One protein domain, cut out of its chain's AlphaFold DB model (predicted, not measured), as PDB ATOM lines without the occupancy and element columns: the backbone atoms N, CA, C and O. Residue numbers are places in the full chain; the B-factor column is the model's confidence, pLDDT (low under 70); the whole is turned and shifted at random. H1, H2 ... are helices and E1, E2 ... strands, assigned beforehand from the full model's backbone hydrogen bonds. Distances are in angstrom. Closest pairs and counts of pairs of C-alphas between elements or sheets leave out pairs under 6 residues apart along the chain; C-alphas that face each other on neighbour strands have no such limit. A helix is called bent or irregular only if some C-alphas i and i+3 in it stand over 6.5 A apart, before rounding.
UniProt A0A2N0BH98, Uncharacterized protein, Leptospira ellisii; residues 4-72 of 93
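What this domain is: This is residues 4 to 72 of the 93 residues of an uncharacterized protein of Leptospira ellisii (UniProt A0A2N0BH98). A small parallel sheet, E1 E2 E3, has one helix, H1, over one face, along the strands: two layers. A long unnamed stretch, residues 40 to 64, pairs briefly with E3 through residues 50 to 51. The 69 printed residues run E1, H1, E2, E3, mixed, under half in named elements; compact, radius of gyration of the C-alphas 11.4 A, spans 32 by 28 by 19 A.

Where its parts are: E1 is residues 4 to 7, from C-alpha 4 at (408.089, 235.348, 348.064). H1, residues 15 to 29, 18.6 A, is irregular: C-alphas 21 and 24 are 7.5 A apart. E2 is residues 34 to 39, 15.6 A. E3, residues 65 to 69, 13.2 A, ends at C-alpha 69 (403.419, 250.729, 348.553).

How they stand to each other: Within hydrogen-bond range are N 6 and O 36, 2.8 A, across the parallel neighbours E1 and E2, and N 37 and O 66, 2.7 A, across the parallel neighbours E2 and E3. E1, H1, E2 form a strand-helix-strand unit, parallel neighbours with a helix between, its crossover right-handed. H1's height over the sheet is 9.8 A; its closest C-alphas to E2 are Leu 26 and Val 35, 7.6 A. In H1, 8 of 11 O i to N i+4 pairs are within hydrogen-bond range.

The domain as a whole: The printed part has no cut; E2 to E3 is a long link. Residues 55 to 60 and 71 to 72 are under pLDDT 70.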
ATOM      1  N   ILE A   4     409.362 235.584 348.744       92.56
ATOM      2  CA  ILE A   4     408.089 235.348 348.064       92.56
ATOM      3  C   ILE A   4     407.472 236.710 347.779       92.56
ATOM      4  O   ILE A   4     407.258 237.478 348.709       92.56
ATOM      5  N   LEU A   5     407.183 236.995 346.513       92.19
ATOM      6  CA  LEU A   5     406.393 238.155 346.115       92.19
ATOM      7  C   LEU A   5     404.963 237.700 345.823       92.19
ATOM      8  O   LEU A   5     404.748 236.792 345.024       92.19
ATOM      9  N   ILE A   6     404.001 238.340 346.474       93.81
ATOM     10  CA  ILE A   6     402.570 238.156 346.273       93.81
ATOM     11  C   ILE A   6     402.033 239.449 345.680       93.81
ATOM     12  O   ILE A   6     402.139 240.510 346.290       93.81
ATOM     13  N   THR A   7     401.437 239.364 344.500       91.38
ATOM     14  CA  THR A   7     400.720 240.483 343.891       91.38
ATOM     15  C   THR A   7     399.248 240.422 344.274       91.38
ATOM     16  O   THR A   7     398.650 239.350 344.195       91.38
ATOM     17  N   GLU A   8     398.649 241.556 344.630       89.50
ATOM     18  CA  GLU A   8     397.218 241.648 344.960       89.50
ATOM     19  C   GLU A   8     396.284 241.252 343.799       89.50
ATOM     20  O   GLU A   8     395.177 240.768 344.035       89.50
ATOM     21  N   GLY A   9     396.739 241.388 342.547       90.44
ATOM     22  CA  GLY A   9     395.907 241.164 341.363       90.44
ATOM     23  C   GLY A   9     394.991 242.360 341.106       90.44
ATOM     24  O   GLY A   9     395.449 243.496 341.183       90.44
ATOM     25  N   ASP A  10     393.714 242.115 340.793       89.38
ATOM     26  CA  ASP A  10     392.696 243.173 340.727       89.38
ATOM     27  C   ASP A  10     392.255 243.565 342.153       89.38
ATOM     28  O   ASP A  10     391.655 242.732 342.843       89.38
ATOM     29  N   PRO A  11     392.477 244.817 342.602       89.75
ATOM     30  CA  PRO A  11     392.031 245.279 343.915       89.75
ATOM     31  C   PRO A  11     390.505 245.304 344.082       89.75
ATOM     32  O   PRO A  11     390.014 245.395 345.201       89.75
ATOM     33  N   CYS A  12     389.721 245.268 343.003       90.38
ATOM     34  CA  CYS A  12     388.267 245.078 343.073       90.38
ATOM     35  C   CYS A  12     387.857 243.603 343.210       90.38
ATOM     36  O   CYS A  12     386.686 243.328 343.469       90.38
ATOM     37  N   GLY A  13     388.776 242.668 342.964       92.56
ATOM     38  CA  GLY A  13     388.525 241.233 342.991       92.56
ATOM     39  C   GLY A  13     388.661 240.618 344.386       92.56
ATOM     40  O   GLY A  13     388.734 241.305 345.400       92.56
ATOM     41  N   ILE A  14     388.731 239.284 344.433       94.31
ATOM     42  CA  ILE A  14     388.826 238.516 345.690       94.31
ATOM     43  C   ILE A  14     390.263 238.358 346.218       94.31
ATOM     44  O   ILE A  14     390.461 237.823 347.306       94.31
ATOM     45  N   GLY A  15     391.278 238.794 345.461       93.31
ATOM     46  CA  GLY A  15     392.695 238.677 345.833       93.31
ATOM     47  C   GLY A  15     393.023 239.250 347.220       93.31
ATOM     48  O   GLY A  15     393.571 238.512 348.047       93.31
ATOM     49  N   PRO A  16     392.620 240.501 347.529       92.06
ATOM     50  CA  PRO A  16     392.794 241.085 348.859       92.06
ATOM     51  C   PRO A  16     392.168 240.237 349.977       92.06
ATOM     52  O   PRO A  16     392.786 240.025 351.019       92.06
ATOM     53  N   GLU A  17     390.963 239.699 349.764       94.06
ATOM     54  CA  GLU A  17     390.280 238.858 350.754       94.06
ATOM     55  C   GLU A  17     391.036 237.545 350.998       94.06
ATOM     56  O   GLU A  17     391.265 237.160 352.147       94.06
ATOM     57  N   LEU A  18     391.485 236.880 349.932       94.81
ATOM     58  CA  LEU A  18     392.255 235.638 350.027       94.81
ATOM     59  C   LEU A  18     393.591 235.845 350.746       94.81
ATOM     60  O   LEU A  18     394.010 234.998 351.542       94.81
ATOM     61  N   PHE A  19     394.259 236.976 350.514       94.25
ATOM     62  CA  PHE A  19     395.471 237.333 351.248       94.25
ATOM     63  C   PHE A  19     395.199 237.430 352.757       94.25
ATOM     64  O   PHE A  19     395.914 236.832 353.565       94.25
ATOM     65  N   LEU A  20     394.119 238.110 353.150       93.06
ATOM     66  CA  LEU A  20     393.725 238.241 354.556       93.06
ATOM     67  C   LEU A  20     393.369 236.888 355.185       93.06
ATOM     68  O   LEU A  20     393.828 236.580 356.288       93.06
ATOM     69  N   GLN A  21     392.608 236.050 354.479       95.44
ATOM     70  CA  GLN A  21     392.238 234.708 354.943       95.44
ATOM     71  C   GLN A  21     393.460 233.792 355.123       95.44
ATOM     72  O   GLN A  21     393.486 232.951 356.024       95.44
ATOM     73  N   THR A  22     394.500 233.965 354.305       95.94
ATOM     74  CA  THR A  22     395.731 233.157 354.359       95.94
ATOM     75  C   THR A  22     396.805 233.728 355.285       95.94
ATOM     76  O   THR A  22     397.808 233.055 355.547       95.94
ATOM     77  N   LEU A  23     396.587 234.909 355.874       95.00
ATOM     78  CA  LEU A  23     397.542 235.583 356.754       95.00
ATOM     79  C   LEU A  23     398.088 234.691 357.892       95.00
ATOM     80  O   LEU A  23     399.297 234.726 358.136       95.00
ATOM     81  N   PRO A  24     397.295 233.834 358.575       96.06
ATOM     82  CA  PRO A  24     397.830 232.932 359.599       96.06
ATOM     83  C   PRO A  24     398.869 231.934 359.068       96.06
ATOM     84  O   PRO A  24     399.793 231.560 359.793       96.06
ATOM     85  N   LEU A  25     398.731 231.497 357.814       96.50
ATOM     86  CA  LEU A  25     399.690 230.614 357.153       96.50
ATOM     87  C   LEU A  25     400.914 231.399 356.678       96.50
ATOM     88  O   LEU A  25     402.043 230.970 356.923       96.50
ATOM     89  N   LEU A  26     400.698 232.572 356.083       95.56
ATOM     90  CA  LEU A  26     401.778 233.467 355.673       95.56
ATOM     91  C   LEU A  26     402.672 233.839 356.858       95.56
ATOM     92  O   LEU A  26     403.885 233.818 356.713       95.56
ATOM     93  N   LYS A  27     402.113 234.034 358.060       95.06
ATOM     94  CA  LYS A  27     402.888 234.255 359.298       95.06
ATOM     95  C   LYS A  27     403.801 233.092 359.679       95.06
ATOM     96  O   LYS A  27     404.801 233.288 360.366       95.06
ATOM     97  N   LYS A  28     403.445 231.855 359.321       96.06
ATOM     98  CA  LYS A  28     404.305 230.687 359.570       96.06
ATOM     99  C   LYS A  28     405.450 230.657 358.565       96.06
ATOM    100  O   LYS A  28     406.594 230.471 358.968       96.06
ATOM    101  N   ILE A  29     405.138 230.891 357.292       94.75
ATOM    102  CA  ILE A  29     406.114 230.973 356.197       94.75
ATOM    103  C   ILE A  29     407.088 232.132 356.437       94.75
ATOM    104  O   ILE A  29     408.299 231.976 356.280       94.75
ATOM    105  N   SER A  30     406.576 233.257 356.934       94.25
ATOM    106  CA  SER A  30     407.341 234.476 357.164       94.25
ATOM    107  C   SER A  30     408.427 234.344 358.225       94.25
ATOM    108  O   SER A  30     409.232 235.251 358.372       94.25
ATOM    109  N   ARG A  31     408.463 233.241 358.986       93.12
ATOM    110  CA  ARG A  31     409.523 232.958 359.969       93.12
ATOM    111  C   ARG A  31     410.826 232.525 359.313       93.12
ATOM    112  O   ARG A  31     411.888 232.741 359.892       93.12
ATOM    113  N   SER A  32     410.747 231.899 358.143       92.56
ATOM    114  CA  SER A  32     411.907 231.384 357.410       92.56
ATOM    115  C   SER A  32     412.164 232.127 356.104       92.56
ATOM    116  O   SER A  32     413.300 232.128 355.638       92.56
ATOM    117  N   THR A  33     411.135 232.749 355.525       92.19
ATOM    118  CA  THR A  33     411.195 233.392 354.210       92.19
ATOM    119  C   THR A  33     410.499 234.741 354.259       92.19
ATOM    120  O   THR A  33     409.357 234.812 354.688       92.19
ATOM    121  N   SER A  34     411.132 235.810 353.783       92.25
ATOM    122  CA  SER A  34     410.454 237.106 353.676       92.25
ATOM    123  C   SER A  34     409.327 237.052 352.635       92.25
ATOM    124  O   SER A  34     409.522 236.542 351.525       92.25
ATOM    125  N   VAL A  35     408.151 237.563 353.005       93.88
ATOM    126  CA  VAL A  35     406.970 237.674 352.144       93.88
ATOM    127  C   VAL A  35     406.731 239.146 351.843       93.88
ATOM    128  O   VAL A  35     406.519 239.947 352.749       93.88
ATOM    129  N   LEU A  36     406.749 239.484 350.565       92.31
ATOM    130  CA  LEU A  36     406.454 240.801 350.026       92.31
ATOM    131  C   LEU A  36     405.049 240.771 349.430       92.31
ATOM    132  O   LEU A  36     404.741 239.889 348.633       92.31
ATOM    133  N   TYR A  37     404.213 241.728 349.796       92.88
ATOM    134  CA  TYR A  37     402.864 241.897 349.284       92.88
ATOM    135  C   TYR A  37     402.776 243.218 348.528       92.88
ATOM    136  O   TYR A  37     402.985 244.285 349.099       92.88
ATOM    137  N   PHE A  38     402.500 243.150 347.233       90.12
ATOM    138  CA  PHE A  38     402.268 244.333 346.422       90.12
ATOM    139  C   PHE A  38     400.820 244.774 346.597       90.12
ATOM    140  O   PHE A  38     399.914 244.111 346.092       90.12
ATOM    141  N   HIS A  39     400.615 245.850 347.351       88.19
ATOM    142  CA  HIS A  39     399.305 246.281 347.820       88.19
ATOM    143  C   HIS A  39     398.907 247.619 347.205       88.19
ATOM    144  O   HIS A  39     399.681 248.576 347.233       88.19
ATOM    145  N   SER A  40     397.670 247.718 346.721       87.31
ATOM    146  CA  SER A  40     397.154 248.943 346.106       87.31
ATOM    147  C   SER A  40     396.878 250.099 347.064       87.31
ATOM    148  O   SER A  40     396.620 251.208 346.606       87.31
ATOM    149  N   GLY A  41     396.865 249.863 348.377       86.56
ATOM    150  CA  GLY A  41     396.451 250.867 349.364       86.56
ATOM    151  C   GLY A  41     394.932 251.056 349.457       86.56
ATOM    152  O   GLY A  41     394.463 251.875 350.243       86.56
ATOM    153  N   ARG A  42     394.138 250.304 348.678       86.06
ATOM    154  CA  ARG A  42     392.672 250.435 348.646       86.06
ATOM    155  C   ARG A  42     391.991 250.012 349.948       86.06
ATOM    156  O   ARG A  42     390.929 250.536 350.281       86.06
ATOM    157  N   PHE A  43     392.573 249.049 350.659       85.81
ATOM    158  CA  PHE A  43     392.020 248.485 351.889       85.81
ATOM    159  C   PHE A  43     393.021 248.623 353.033       85.81
ATOM    160  O   PHE A  43     394.224 248.608 352.791       85.81
ATOM    161  N   PRO A  44     392.563 248.720 354.290       88.12
ATOM    162  CA  PRO A  44     393.474 248.741 355.422       88.12
ATOM    163  C   PRO A  44     394.239 247.417 355.531       88.12
ATOM    164  O   PRO A  44     393.650 246.333 355.490       88.12
ATOM    165  N   LEU A  45     395.553 247.513 355.724       90.19
ATOM    166  CA  LEU A  45     396.398 246.354 355.978       90.19
ATOM    167  C   LEU A  45     396.264 245.867 357.432       90.19
ATOM    168  O   LEU A  45     396.103 246.675 358.352       90.19
ATOM    169  N   PRO A  46     396.382 244.550 357.672       92.12
ATOM    170  CA  PRO A  46     396.526 244.005 359.017       92.12
ATOM    171  C   PRO A  46     397.772 244.555 359.711       92.12
ATOM    172  O   PRO A  46     398.801 244.773 359.075       92.12
ATOM    173  N   LYS A  47     397.721 244.687 361.041       90.06
ATOM    174  CA  LYS A  47     398.842 245.199 361.856       90.06
ATOM    175  C   LYS A  47     400.115 244.363 361.728       90.06
ATOM    176  O   LYS A  47     401.203 244.820 362.056       90.06
ATOM    177  N   GLU A  48     399.967 243.112 361.321       90.31
ATOM    178  CA  GLU A  48     401.056 242.158 361.169       90.31
ATOM    179  C   GLU A  48     401.797 242.295 359.838       90.31
ATOM    180  O   GLU A  48     402.818 241.635 359.654       90.31
ATOM    181  N   VAL A  49     401.289 243.127 358.926       91.88
ATOM    182  CA  VAL A  49     401.950 243.485 357.674       91.88
ATOM    183  C   VAL A  49     402.636 244.832 357.873       91.88
ATOM    184  O   VAL A  49     401.977 245.849 358.075       91.88
ATOM    185  N   SER A  50     403.966 244.845 357.835       91.12
ATOM    186  CA  SER A  50     404.738 246.089 357.926       91.12
ATOM    187  C   SER A  50     404.806 246.764 356.561       91.12
ATOM    188  O   SER A  50     405.067 246.105 355.563       91.12
ATOM    189  N   ILE A  51     404.577 248.068 356.496       88.81
ATOM    190  CA  ILE A  51     404.750 248.827 355.253       88.81
ATOM    191  C   ILE A  51     406.243 249.115 355.094       88.81
ATOM    192  O   ILE A  51     406.890 249.479 356.072       88.81
ATOM    193  N   LEU A  52     406.787 248.904 353.896       85.69
ATOM    194  CA  LEU A  52     408.144 249.343 353.576       85.69
ATOM    195  C   LEU A  52     408.132 250.839 353.302       85.69
ATOM    196  O   LEU A  52     407.282 251.314 352.547       85.69
ATOM    197  N   GLU A  53     409.061 251.557 353.918       76.44
ATOM    198  CA  GLU A  53     409.135 253.020 353.835       76.44
ATOM    199  C   GLU A  53     410.232 253.493 352.868       76.44
ATOM    200  O   GLU A  53     410.123 254.587 352.315       76.44
ATOM    201  N   ASP A  54     411.244 252.659 352.597       71.81
ATOM    202  CA  ASP A  54     412.373 252.973 351.707       71.81
ATOM    203  C   ASP A  54     412.642 251.835 350.703       71.81
ATOM    204  O   ASP A  54     412.501 250.645 350.997       71.81
ATOM    205  N   GLU A  55     413.093 252.212 349.508       62.88
ATOM    206  CA  GLU A  55     413.569 251.335 348.434       62.88
ATOM    207  C   GLU A  55     414.701 250.402 348.921       62.88
ATOM    208  O   GLU A  55     414.780 249.233 348.530       62.88
ATOM    209  N   ASN A  56     415.556 250.898 349.821       63.22
ATOM    210  CA  ASN A  56     416.702 250.180 350.379       63.22
ATOM    211  C   ASN A  56     416.322 249.172 351.465       63.22
ATOM    212  O   ASN A  56     417.043 248.187 351.648       63.22
ATOM    213  N   GLU A  57     415.183 249.347 352.146       65.69
ATOM    214  CA  GLU A  57     414.716 248.361 353.129       65.69
ATOM    215  C   GLU A  57     414.497 247.004 352.463       65.69
ATOM    216  O   GLU A  57     414.811 245.975 353.055       65.69
ATOM    217  N   GLY A  58     414.080 246.998 351.190       61.97
ATOM    218  CA  GLY A  58     413.906 245.801 350.375       61.97
ATOM    219  C   GLY A  58     415.182 244.979 350.164       61.97
ATOM    220  O   GLY A  58     415.090 243.772 349.919       61.97
ATOM    221  N   ALA A  59     416.375 245.573 350.255       58.81
ATOM    222  CA  ALA A  59     417.647 244.866 350.082       58.81
ATOM    223  C   ALA A  59     418.045 244.064 351.334       58.81
ATOM    224  O   ALA A  59     418.555 242.948 351.200       58.81
ATOM    225  N   GLU A  60     417.721 244.578 352.525       65.50
ATOM    226  CA  GLU A  60     418.121 244.024 353.829       65.50
ATOM    227  C   GLU A  60     416.967 243.392 354.626       65.50
ATOM    228  O   GLU A  60     417.053 243.210 355.843       65.50
ATOM    229  N   LEU A  61     415.872 243.021 353.956       71.38
ATOM    230  CA  LEU A  61     414.697 242.486 354.641       71.38
ATOM    231  C   LEU A  61     415.010 241.258 355.499       71.38
ATOM    232  O   LEU A  61     415.315 240.168 355.003       71.38
ATOM    233  N   ARG A  62     414.791 241.427 356.804       84.69
ATOM    234  CA  ARG A  62     414.582 240.321 357.737       84.69
ATOM    235  C   ARG A  62     413.336 239.519 357.352       84.69
ATOM    236  O   ARG A  62     412.476 239.958 356.592       84.69
ATOM    237  N   ASN A  63     413.225 238.333 357.932       89.94
ATOM    238  CA  ASN A  63     412.028 237.505 357.838       89.94
ATOM    239  C   ASN A  63     410.798 238.237 358.405       89.94
ATOM    240  O   ASN A  63     410.866 238.831 359.482       89.94
ATOM    241  N   GLY A  64     409.688 238.213 357.667       91.81
ATOM    242  CA  GLY A  64     408.473 238.962 357.983       91.81
ATOM    243  C   GLY A  64     407.512 239.037 356.796       91.81
ATOM    244  O   GLY A  64     407.789 238.471 355.737       91.81
ATOM    245  N   ILE A  65     406.374 239.700 357.003       94.50
ATOM    246  CA  ILE A  65     405.408 240.022 355.949       94.50
ATOM    247  C   ILE A  65     405.436 241.533 355.768       94.50
ATOM    248  O   ILE A  65     405.220 242.275 356.729       94.50
ATOM    249  N   PHE A  66     405.688 241.969 354.544       92.62
ATOM    250  CA  PHE A  66     405.874 243.370 354.222       92.62
ATOM    251  C   PHE A  66     404.982 243.777 353.064       92.62
ATOM    252  O   PHE A  66     404.808 243.006 352.124       92.62
ATOM    253  N   SER A  67     404.441 244.985 353.115       91.44
ATOM    254  CA  SER A  67     403.721 245.602 352.013       91.44
ATOM    255  C   SER A  67     404.641 246.553 351.267       91.44
ATOM    256  O   SER A  67     405.279 247.404 351.885       91.44
ATOM    257  N   ILE A  68     404.655 246.448 349.943       86.56
ATOM    258  CA  ILE A  68     405.305 247.411 349.058       86.56
ATOM    259  C   ILE A  68     404.231 248.421 348.630       86.56
ATOM    260  O   ILE A  68     403.301 248.024 347.923       86.56
ATOM    261  N   PRO A  69     404.300 249.690 349.066       75.81
ATOM    262  CA  PRO A  69     403.419 250.729 348.553       75.81
ATOM    263  C   PRO A  69     403.733 251.013 347.078       75.81
ATOM    264  O   PRO A  69     404.896 251.030 346.672       75.81
ATOM    265  N   ILE A  70     402.690 251.265 346.283       73.06
ATOM    266  CA  ILE A  70     402.810 251.559 344.842       73.06
ATOM    267  C   ILE A  70     403.773 252.727 344.586       73.06
ATOM    268  O   ILE A  70     404.577 252.674 343.656       73.06
ATOM    269  N   ASP A  71     403.744 253.748 345.442       68.25
ATOM    270  CA  ASP A  71     404.540 254.962 345.256       68.25
ATOM    271  C   ASP A  71     406.054 254.725 345.393       68.25
ATOM    272  O   ASP A  71     406.835 255.463 344.784       68.25
ATOM    273  N   LEU A  72     406.482 253.675 346.115       65.25
ATOM    274  CA  LEU A  72     407.899 253.290 346.223       65.25
ATOM    275  C   LEU A  72     408.455 252.702 344.921       65.25
ATOM    276  O   LEU A  72     409.658 252.768 344.696       65.25
TER     277      LEU A  72